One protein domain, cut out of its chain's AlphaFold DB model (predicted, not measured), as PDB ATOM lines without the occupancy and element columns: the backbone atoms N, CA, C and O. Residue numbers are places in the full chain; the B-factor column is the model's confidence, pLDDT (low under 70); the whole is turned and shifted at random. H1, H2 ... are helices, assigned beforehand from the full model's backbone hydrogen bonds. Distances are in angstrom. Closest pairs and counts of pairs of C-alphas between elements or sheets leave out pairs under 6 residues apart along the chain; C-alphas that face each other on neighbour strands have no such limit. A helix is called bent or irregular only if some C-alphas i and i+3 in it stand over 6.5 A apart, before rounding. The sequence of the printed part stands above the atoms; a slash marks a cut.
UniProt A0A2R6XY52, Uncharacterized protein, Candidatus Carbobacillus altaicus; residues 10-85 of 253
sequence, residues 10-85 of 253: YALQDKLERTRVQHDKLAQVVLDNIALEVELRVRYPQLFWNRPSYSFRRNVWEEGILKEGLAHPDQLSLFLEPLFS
ATOM      1  N   TYR A  10     227.028 195.106 288.188       83.88
ATOM      2  CA  TYR A  10     226.289 195.060 289.457       83.88
ATOM      3  C   TYR A  10     225.026 195.934 289.435       83.88
ATOM      4  O   TYR A  10     223.986 195.522 289.951       83.88
ATOM      5  N   ALA A  11     225.080 197.115 288.810       82.69
ATOM      6  CA  ALA A  11     223.916 197.989 288.671       82.69
ATOM      7  C   ALA A  11     222.831 197.375 287.765       82.69
ATOM      8  O   ALA A  11     221.638 197.487 288.059       82.69
ATOM      9  N   LEU A  12     223.230 196.698 286.685       85.81
ATOM     10  CA  LEU A  12     222.323 195.957 285.806       85.81
ATOM     11  C   LEU A  12     221.691 194.759 286.517       85.81
ATOM     12  O   LEU A  12     220.491 194.531 286.375       85.81
ATOM     13  N   GLN A  13     222.471 194.027 287.313       87.00
ATOM     14  CA  GLN A  13     221.969 192.889 288.077       87.00
ATOM     15  C   GLN A  13     220.959 193.322 289.151       87.00
ATOM     16  O   GLN A  13     219.912 192.692 289.292       87.00
ATOM     17  N   ASP A  14     221.219 194.423 289.861       86.19
ATOM     18  CA  ASP A  14     220.279 194.967 290.849       86.19
ATOM     19  C   ASP A  14     218.984 195.465 290.180       86.19
ATOM     20  O   ASP A  14     217.883 195.199 290.665       86.19
ATOM     21  N   LYS A  15     219.076 196.108 289.005       86.06
ATOM     22  CA  LYS A  15     217.891 196.457 288.201       86.06
ATOM     23  C   LYS A  15     217.099 195.211 287.793       86.06
ATOM     24  O   LYS A  15     215.885 195.201 287.965       86.06
ATOM     25  N   LEU A  16     217.770 194.161 287.320       89.62
ATOM     26  CA  LEU A  16     217.128 192.911 286.907       89.62
ATOM     27  C   LEU A  16     216.386 192.238 288.070       89.62
ATOM     28  O   LEU A  16     215.228 191.853 287.914       89.62
ATOM     29  N   GLU A  17     217.018 192.128 289.240       87.44
ATOM     30  CA  GLU A  17     216.388 191.535 290.425       87.44
ATOM     31  C   GLU A  17     215.199 192.376 290.910       87.44
ATOM     32  O   GLU A  17     214.143 191.827 291.230       87.44
ATOM     33  N   ARG A  18     215.301 193.713 290.882       87.31
ATOM     34  CA  ARG A  18     214.168 194.601 291.195       87.31
ATOM     35  C   ARG A  18     213.009 194.411 290.222       87.31
ATOM     36  O   ARG A  18     211.866 194.292 290.669       87.31
ATOM     37  N   THR A  19     213.287 194.342 288.920       89.81
ATOM     38  CA  THR A  19     212.265 194.086 287.898       89.81
ATOM     39  C   THR A  19     211.633 192.712 288.093       89.81
ATOM     40  O   THR A  19     210.413 192.602 288.010       89.81
ATOM     41  N   ARG A  20     212.416 191.680 288.433       90.69
ATOM     42  CA  ARG A  20     211.887 190.339 288.717       90.69
ATOM     43  C   ARG A  20     210.930 190.354 289.904       90.69
ATOM     44  O   ARG A  20     209.806 189.886 289.783       90.69
ATOM     45  N   VAL A  21     211.323 190.978 291.015       93.12
ATOM     46  CA  VAL A  21     210.469 191.099 292.210       93.12
ATOM     47  C   VAL A  21     209.189 191.885 291.916       93.12
ATOM     48  O   VAL A  21     208.123 191.545 292.427       93.12
ATOM     49  N   GLN A  22     209.267 192.948 291.113       88.06
ATOM     50  CA  GLN A  22     208.083 193.709 290.701       88.06
ATOM     51  C   GLN A  22     207.169 192.895 289.783       88.06
ATOM     52  O   GLN A  22     205.953 192.927 289.964       88.06
ATOM     53  N   HIS A  23     207.741 192.137 288.848       89.69
ATOM     54  CA  HIS A  23     206.999 191.249 287.963       89.69
ATOM     55  C   HIS A  23     206.288 190.141 288.752       89.69
ATOM     56  O   HIS A  23     205.103 189.903 288.535       89.69
ATOM     57  N   ASP A  24     206.963 189.530 289.728       89.69
ATOM     58  CA  ASP A  24     206.376 188.504 290.598       89.69
ATOM     59  C   ASP A  24     205.223 189.074 291.442       89.69
ATOM     60  O   ASP A  24     204.167 188.453 291.569       89.69
ATOM     61  N   LYS A  25     205.374 190.300 291.965       91.56
ATOM     62  CA  LYS A  25     204.294 190.997 292.687       91.56
ATOM     63  C   LYS A  25     203.104 191.313 291.787       91.56
ATOM     64  O   LYS A  25     201.967 191.117 292.206       91.56
ATOM     65  N   LEU A  26     203.350 191.797 290.570       88.38
ATOM     66  CA  LEU A  26     202.286 192.066 289.606       88.38
ATOM     67  C   LEU A  26     201.541 190.777 289.250       88.38
ATOM     68  O   LEU A  26     200.314 190.760 289.274       88.38
ATOM     69  N   ALA A  27     202.274 189.695 288.978       90.56
ATOM     70  CA  ALA A  27     201.692 188.394 288.685       90.56
ATOM     71  C   ALA A  27     200.805 187.900 289.838       90.56
ATOM     72  O   ALA A  27     199.693 187.442 289.587       90.56
ATOM     73  N   GLN A  28     201.244 188.065 291.090       92.56
ATOM     74  CA  GLN A  28     200.432 187.720 292.259       92.56
ATOM     75  C   GLN A  28     199.130 188.529 292.312       92.56
ATOM     76  O   GLN A  28     198.060 187.948 292.446       92.56
ATOM     77  N   VAL A  29     199.199 189.852 292.139       90.88
ATOM     78  CA  VAL A  29     198.006 190.717 292.156       90.88
ATOM     79  C   VAL A  29     197.038 190.362 291.026       90.88
ATOM     80  O   VAL A  29     195.825 190.366 291.228       90.88
ATOM     81  N   VAL A  30     197.551 190.028 289.839       88.50
ATOM     82  CA  VAL A  30     196.724 189.583 288.708       88.50
ATOM     83  C   VAL A  30     196.034 188.257 289.027       88.50
ATOM     84  O   VAL A  30     194.838 188.125 288.773       88.50
ATOM     85  N   LEU A  31     196.747 187.293 289.615       86.19
ATOM     86  CA  LEU A  31     196.164 186.014 290.027       86.19
ATOM     87  C   LEU A  31     195.096 186.193 291.107       86.19
ATOM     88  O   LEU A  31     194.026 185.598 290.996       86.19
ATOM     89  N   ASP A  32     195.351 187.041 292.102       87.00
ATOM     90  CA  ASP A  32     194.392 187.345 293.163       87.00
ATOM     91  C   ASP A  32     193.133 188.016 292.590       87.00
ATOM     92  O   ASP A  32     192.017 187.681 292.985       87.00
ATOM     93  N   ASN A  33     193.289 188.910 291.606       85.25
ATOM     94  CA  ASN A  33     192.168 189.548 290.918       85.25
ATOM     95  C   ASN A  33     191.338 188.528 290.120       85.25
ATOM     96  O   ASN A  33     190.121 188.471 290.278       85.25
ATOM     97  N   ILE A  34     191.988 187.655 289.341       81.12
ATOM     98  CA  ILE A  34     191.303 186.583 288.603       81.12
ATOM     99  C   ILE A  34     190.568 185.646 289.571       81.12
ATOM    100  O   ILE A  34     189.416 185.286 289.327       81.12
ATOM    101  N   ALA A  35     191.206 185.257 290.676       86.50
ATOM    102  CA  ALA A  35     190.591 184.401 291.685       86.50
ATOM    103  C   ALA A  35     189.346 185.059 292.294       86.50
ATOM    104  O   ALA A  35     188.306 184.411 292.417       86.50
ATOM    105  N   LEU A  36     189.430 186.353 292.606       86.25
ATOM    106  CA  LEU A  36     188.320 187.131 293.141       86.25
ATOM    107  C   LEU A  36     187.191 187.294 292.115       86.25
ATOM    108  O   LEU A  36     186.022 187.159 292.464       86.25
ATOM    109  N   GLU A  37     187.508 187.512 290.839       73.31
ATOM    110  CA  GLU A  37     186.515 187.572 289.764       73.31
ATOM    111  C   GLU A  37     185.773 186.236 289.609       73.31
ATOM    112  O   GLU A  37     184.542 186.205 289.509       73.31
ATOM    113  N   VAL A  38     186.502 185.117 289.637       76.00
ATOM    114  CA  VAL A  38     185.916 183.772 289.606       76.00
ATOM    115  C   VAL A  38     185.040 183.537 290.838       76.00
ATOM    116  O   VAL A  38     183.911 183.065 290.702       76.00
ATOM    117  N   GLU A  39     185.513 183.907 292.030       83.62
ATOM    118  CA  GLU A  39     184.744 183.795 293.271       83.62
ATOM    119  C   GLU A  39     183.447 184.610 293.205       83.62
ATOM    120  O   GLU A  39     182.379 184.088 293.531       83.62
ATOM    121  N   LEU A  40     183.513 185.857 292.731       75.00
ATOM    122  CA  LEU A  40     182.347 186.719 292.555       75.00
ATOM    123  C   LEU A  40     181.349 186.120 291.561       75.00
ATOM    124  O   LEU A  40     180.150 186.126 291.834       75.00
ATOM    125  N   ARG A  41     181.815 185.565 290.436       75.00
ATOM    126  CA  ARG A  41     180.944 184.928 289.432       75.00
ATOM    127  C   ARG A  41     180.243 183.682 289.964       75.00
ATOM    128  O   ARG A  41     179.090 183.448 289.619       75.00
ATOM    129  N   VAL A  42     180.925 182.895 290.796       73.50
ATOM    130  CA  VAL A  42     180.361 181.674 291.390       73.50
ATOM    131  C   VAL A  42     179.406 182.003 292.535       73.50
ATOM    132  O   VAL A  42     178.328 181.418 292.618       73.50
ATOM    133  N   ARG A  43     179.786 182.920 293.432       72.50
ATOM    134  CA  ARG A  43     179.021 183.211 294.656       72.50
ATOM    135  C   ARG A  43     177.896 184.213 294.453       72.50
ATOM    136  O   ARG A  43     176.865 184.100 295.110       72.50
ATOM    137  N   TYR A  44     178.093 185.189 293.576       73.69
ATOM    138  CA  TYR A  44     177.148 186.280 293.360       73.69
ATOM    139  C   TYR A  44     176.885 186.521 291.869       73.69
ATOM    140  O   TYR A  44     177.041 187.651 291.396       73.69
ATOM    141  N   PRO A  45     176.446 185.498 291.108       66.38
ATOM    142  CA  PRO A  45     176.123 185.667 289.693       66.38
ATOM    143  C   PRO A  45     175.124 186.814 289.471       66.38
ATOM    144  O   PRO A  45     175.255 187.574 288.519       66.38
ATOM    145  N   GLN A  46     174.185 187.023 290.396       58.56
ATOM    146  CA  GLN A  46     173.201 188.102 290.353       58.56
ATOM    147  C   GLN A  46     173.799 189.516 290.289       58.56
ATOM    148  O   GLN A  46     173.136 190.398 289.761       58.56
ATOM    149  N   LEU A  47     175.023 189.769 290.774       63.97
ATOM    150  CA  LEU A  47     175.649 191.100 290.674       63.97
ATOM    151  C   LEU A  47     176.037 191.461 289.234       63.97
ATOM    152  O   LEU A  47     176.065 192.637 288.888       63.97
ATOM    153  N   PHE A  48     176.311 190.459 288.400       61.56
ATOM    154  CA  PHE A  48     176.640 190.659 286.988       61.56
ATOM    155  C   PHE A  48     175.390 190.799 286.114       61.56
ATOM    156  O   PHE A  48     175.442 191.434 285.063       61.56
ATOM    157  N   TRP A  49     174.269 190.211 286.544       55.31
ATOM    158  CA  TRP A  49     173.035 190.140 285.752       55.31
ATOM    159  C   TRP A  49     171.956 191.122 286.199       55.31
ATOM    160  O   TRP A  49     171.154 191.566 285.378       55.31
ATOM    161  N   ASN A  50     171.932 191.499 287.479       52.16
ATOM    162  CA  ASN A  50     171.083 192.586 287.934       52.16
ATOM    163  C   ASN A  50     171.634 193.866 287.322       52.16
ATOM    164  O   ASN A  50     172.616 194.432 287.803       52.16
ATOM    165  N   ARG A  51     170.977 194.343 286.260       53.38
ATOM    166  CA  ARG A  51     171.145 195.726 285.823       53.38
ATOM    167  C   ARG A  51     170.982 196.585 287.075       53.38
ATOM    168  O   ARG A  51     169.974 196.407 287.769       53.38
ATOM    169  N   PRO A  52     171.931 197.480 287.393       53.50
ATOM    170  CA  PRO A  52     171.707 198.408 288.483       53.50
ATOM    171  C   PRO A  52     170.358 199.082 288.219       53.50
ATOM    172  O   PRO A  52     170.066 199.475 287.086       53.50
ATOM    173  N   SER A  53     169.509 199.170 289.246       54.59
ATOM    174  CA  SER A  53     168.208 199.856 289.161       54.59
ATOM    175  C   SER A  53     168.354 201.287 288.627       54.59
ATOM    176  O   SER A  53     167.400 201.867 288.110       54.59
ATOM    177  N   TYR A  54     169.577 201.819 288.709       54.84
ATOM    178  CA  TYR A  54     170.016 203.075 288.149       54.84
ATOM    179  C   TYR A  54     171.113 202.883 287.087       54.84
ATOM    180  O   TYR A  54     172.243 202.518 287.400       54.84
ATOM    181  N   SER A  55     170.782 203.133 285.819       58.47
ATOM    182  CA  SER A  55     171.719 203.106 284.687       58.47
ATOM    183  C   SER A  55     171.696 204.454 283.984       58.47
ATOM    184  O   SER A  55     170.617 204.938 283.656       58.47
ATOM    185  N   PHE A  56     172.866 205.039 283.700       63.97
ATOM    186  CA  PHE A  56     172.955 206.304 282.959       63.97
ATOM    187  C   PHE A  56     172.190 206.230 281.634       63.97
ATOM    188  O   PHE A  56     171.378 207.094 281.320       63.97
ATOM    189  N   ARG A  57     172.378 205.140 280.883       64.81
ATOM    190  CA  ARG A  57     171.734 204.953 279.583       64.81
ATOM    191  C   ARG A  57     170.208 204.947 279.682       64.81
ATOM    192  O   ARG A  57     169.552 205.591 278.875       64.81
ATOM    193  N   ARG A  58     169.639 204.224 280.648       62.72
ATOM    194  CA  ARG A  58     168.181 204.120 280.774       62.72
ATOM    195  C   ARG A  58     167.594 205.339 281.486       62.72
ATOM    196  O   ARG A  58     166.710 205.988 280.951       62.72
ATOM    197  N   ASN A  59     168.114 205.672 282.659       66.44
ATOM    198  CA  ASN A  59     167.460 206.597 283.580       66.44
ATOM    199  C   ASN A  59     167.845 208.059 283.312       66.44
ATOM    200  O   ASN A  59     167.036 208.949 283.537       66.44
ATOM    201  N   VAL A  60     169.067 208.316 282.830       66.12
ATOM    202  CA  VAL A  60     169.538 209.681 282.533       66.12
ATOM    203  C   VAL A  60     169.324 210.009 281.057       66.12
ATOM    204  O   VAL A  60     168.715 211.025 280.734       66.12
ATOM    205  N   TRP A  61     169.761 209.132 280.148       69.19
ATOM    206  CA  TRP A  61     169.683 209.380 278.709       69.19
ATOM    207  C   TRP A  61     168.293 209.102 278.124       69.19
ATOM    208  O   TRP A  61     167.673 210.006 277.574       69.19
ATOM    209  N   GLU A  62     167.784 207.871 278.234       67.12
ATOM    210  CA  GLU A  62     166.516 207.467 277.602       67.12
ATOM    211  C   GLU A  62     165.272 208.023 278.310       67.12
ATOM    212  O   GLU A  62     164.320 208.426 277.643       67.12
ATOM    213  N   GLU A  63     165.258 208.038 279.644       69.38
ATOM    214  CA  GLU A  63     164.113 208.501 280.434       69.38
ATOM    215  C   GLU A  63     164.158 210.004 280.738       69.38
ATOM    216  O   GLU A  63     163.094 210.612 280.789       69.38
ATOM    217  N   GLY A  64     165.344 210.607 280.879       67.31
ATOM    218  CA  GLY A  64     165.510 212.048 281.111       67.31
ATOM    219  C   GLY A  64     165.704 212.840 279.816       67.31
ATOM    220  O   GLY A  64     164.793 213.510 279.335       67.31
ATOM    221  N   ILE A  65     166.892 212.735 279.216       68.94
ATOM    222  CA  ILE A  65     167.338 213.605 278.112       68.94
ATOM    223  C   ILE A  65     166.524 213.404 276.825       68.94
ATOM    224  O   ILE A  65     166.166 214.377 276.169       68.94
ATOM    225  N   LEU A  66     166.202 212.164 276.449       70.81
ATOM    226  CA  LEU A  66     165.451 211.862 275.221       70.81
ATOM    227  C   LEU A  66     163.955 212.193 275.317       70.81
ATOM    228  O   LEU A  66     163.336 212.440 274.283       70.81
ATOM    229  N   LYS A  67     163.366 212.160 276.520       64.81
ATOM    230  CA  LYS A  67     161.930 212.422 276.724       64.81
ATOM    231  C   LYS A  67     161.630 213.888 277.020       64.81
ATOM    232  O   LYS A  67     160.668 214.410 276.467       64.81
ATOM    233  N   GLU A  68     162.423 214.532 277.874       68.31
ATOM    234  CA  GLU A  68     162.184 215.920 278.303       68.31
ATOM    235  C   GLU A  68     163.078 216.936 277.574       68.31
ATOM    236  O   GLU A  68     162.753 218.123 277.534       68.31
ATOM    237  N   GLY A  69     164.158 216.479 276.931       64.31
ATOM    238  CA  GLY A  69     165.158 217.351 276.320       64.31
ATOM    239  C   GLY A  69     166.081 218.001 277.354       64.31
ATOM    240  O   GLY A  69     165.839 217.967 278.558       64.31
ATOM    241  N   LEU A  70     167.172 218.607 276.883       73.69
ATOM    242  CA  LEU A  70     168.010 219.478 277.712       73.69
ATOM    243  C   LEU A  70     167.558 220.926 277.537       73.69
ATOM    244  O   LEU A  70     167.309 221.368 276.415       73.69
ATOM    245  N   ALA A  71     167.499 221.681 278.635       70.31
ATOM    246  CA  ALA A  71     167.145 223.098 278.580       70.31
ATOM    247  C   ALA A  71     168.258 223.946 277.934       70.31
ATOM    248  O   ALA A  71     167.971 224.971 277.321       70.31
ATOM    249  N   HIS A  72     169.521 223.514 278.052       73.69
ATOM    250  CA  HIS A  72     170.670 224.123 277.378       73.69
ATOM    251  C   HIS A  72     171.677 223.040 276.943       73.69
ATOM    252  O   HIS A  72     171.906 222.104 277.713       73.69
ATOM    253  N   PRO A  73     172.317 223.148 275.762       65.62
ATOM    254  CA  PRO A  73     173.299 222.167 275.277       65.62
ATOM    255  C   PRO A  73     174.485 221.950 276.231       65.62
ATOM    256  O   PRO A  73     174.990 220.835 276.335       65.62
ATOM    257  N   ASP A  74     174.865 222.973 276.995       72.44
ATOM    258  CA  ASP A  74     175.978 222.905 277.956       72.44
ATOM    259  C   ASP A  74     175.651 222.064 279.199       72.44
ATOM    260  O   ASP A  74     176.536 221.684 279.952       72.44
ATOM    261  N   GLN A  75     174.381 221.720 279.429       72.12
ATOM    262  CA  GLN A  75     174.012 220.854 280.552       72.12
ATOM    263  C   GLN A  75     174.462 219.408 280.341       72.12
ATOM    264  O   GLN A  75     174.584 218.660 281.306       72.12
ATOM    265  N   LEU A  76     174.741 219.018 279.095       72.62
ATOM    266  CA  LEU A  76     175.280 217.705 278.768       72.62
ATOM    267  C   LEU A  76     176.641 217.474 279.447       72.62
ATOM    268  O   LEU A  76     176.898 216.375 279.934       72.62
ATOM    269  N   SER A  77     177.496 218.500 279.519       68.75
ATOM    270  CA  SER A  77     178.837 218.364 280.098       68.75
ATOM    271  C   SER A  77     178.782 218.095 281.602       68.75
ATOM    272  O   SER A  77     179.513 217.235 282.078       68.75
ATOM    273  N   LEU A  78     177.826 218.687 282.325       71.62
ATOM    274  CA  LEU A  78     177.604 218.427 283.756       71.62
ATOM    275  C   LEU A  78     177.302 216.949 284.063       71.62
ATOM    276  O   LEU A  78     177.626 216.464 285.146       71.62
ATOM    277  N   PHE A  79     176.683 216.228 283.123       67.38
ATOM    278  CA  PHE A  79     176.402 214.797 283.264       67.38
ATOM    279  C   PHE A  79     177.569 213.909 282.820       67.38
ATOM    280  O   PHE A  79     177.746 212.820 283.364       67.38
ATOM    281  N   LEU A  80     178.337 214.343 281.817       71.00
ATOM    282  CA  LEU A  80     179.408 213.544 281.216       71.00
ATOM    283  C   LEU A  80     180.754 213.723 281.931       71.00
ATOM    284  O   LEU A  80     181.479 212.744 282.095       71.00
ATOM    285  N   GLU A  81     181.089 214.926 282.398       71.00
ATOM    286  CA  GLU A  81     182.367 215.227 283.062       71.00
ATOM    287  C   GLU A  81     182.669 214.287 284.243       71.00
ATOM    288  O   GLU A  81     183.759 213.708 284.263       71.00
ATOM    289  N   PRO A  82     181.723 214.002 285.163       68.38
ATOM    290  CA  PRO A  82     181.981 213.081 286.270       68.38
ATOM    291  C   PRO A  82     182.183 211.622 285.833       68.38
ATOM    292  O   PRO A  82     182.779 210.839 286.569       68.38
ATOM    293  N   LEU A  83     181.671 211.233 284.659       63.72
ATOM    294  CA  LEU A  83     181.767 209.865 284.138       63.72
ATOM    295  C   LEU A  83     183.092 209.603 283.417       63.72
ATOM    296  O   LEU A  83     183.584 208.476 283.444       63.72
ATOM    297  N   PHE A  84     183.657 210.626 282.773       64.38
ATOM    298  CA  PHE A  84     184.873 210.503 281.965       64.38
ATOM    299  C   PHE A  84     186.123 211.077 282.634       64.38
ATOM    300  O   PHE A  84     187.226 210.824 282.155       64.38
ATOM    301  N   SER A  85     185.977 211.800 283.744       55.50
ATOM    302  CA  SER A  85     187.107 212.349 284.487       55.50
ATOM    303  C   SER A  85     186.884 212.258 286.001       55.50
ATOM    304  O   SER A  85     186.643 213.277 286.651       55.50
TER     305      SER A  85
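What this domain is: This is residues 10 to 85 of the 253 residues of an uncharacterized protein of Candidatus Carbobacillus altaicus (UniProt A0A2R6XY52). A long, nearly straight helix, H1, makes one side of an open, flat V, and the rest of the printed part makes the other, thinner side, with the short helix H2 at the corner. Beyond H2 a stretch without a named element leads to H3, and after another such stretch H4 folds back beside H3, at a distance, while the space between H1 and H4 stays empty. The printed part has 76 residues with four named helices, in the order H1, H2, H3, H4, and no named strand; its class is all helix. The whole is extended, with a radius of gyration of the C-alphas of 22.5 A, and the C-alphas span 67 by 36 by 10 A.

How they stand to each other: H1, residues 10 to 43, touches no helix, and its residues 10 to 39 stand free. H2, residues 45 to 49, is close to H1 but not clearly touching it, with 1 pair of C-alphas within 8 A; the closest C-alphas, those of Arg 41 and Phe 48, are 7.6 A apart. H3, residues 56 to 68, is apart from both H1 and H2. H4, residues 75 to 84, is near H3, with no pair of C-alphas within 8 A but 6 pairs within 10 A. H4 is apart from H1 and from H2. In H1 and H2 every O i to N i+4 pair is within hydrogen-bond range; in H3 it is 5 of 9 pairs and in H4 3 of 6.

Where its parts are: H1 is the longest helix, 34 residues and 49.0 A from C-alpha 10 at (226.289, 195.060, 289.457) to C-alpha 43 at (179.021, 183.211, 294.656). H2, Pro 45 to Trp 49, has 5 residues and measures 6.7 A. H3, Phe 56 to Glu 68, measures 15.2 A; it is neither bent nor irregular, but only just: C-alphas 63 and 66 are 6.3 A apart. H4, Gln 75 to Phe 84, measures 15.1 A and ends with C-alpha 84 at (184.873, 210.503, 281.965); it is only just irregular, with C-alphas 79 and 82 6.6 A apart.

The domain as a whole: The two C-alphas farthest apart, those of Tyr 10 and Glu 68, are 68.3 A apart, and the C-alphas of Tyr 10 and Ser 85 are 43.1 A apart. The printed part has no cut. The link from H1 to H2 is tight, and those from H2 to H3 and from H3 to H4 are short. Residues 49 to 55 and 70 to 75 stand free. The mean pLDDT of the printed part is 74.3; 31 residues are under 70, among them residues 45 to 65 and 82 to 85.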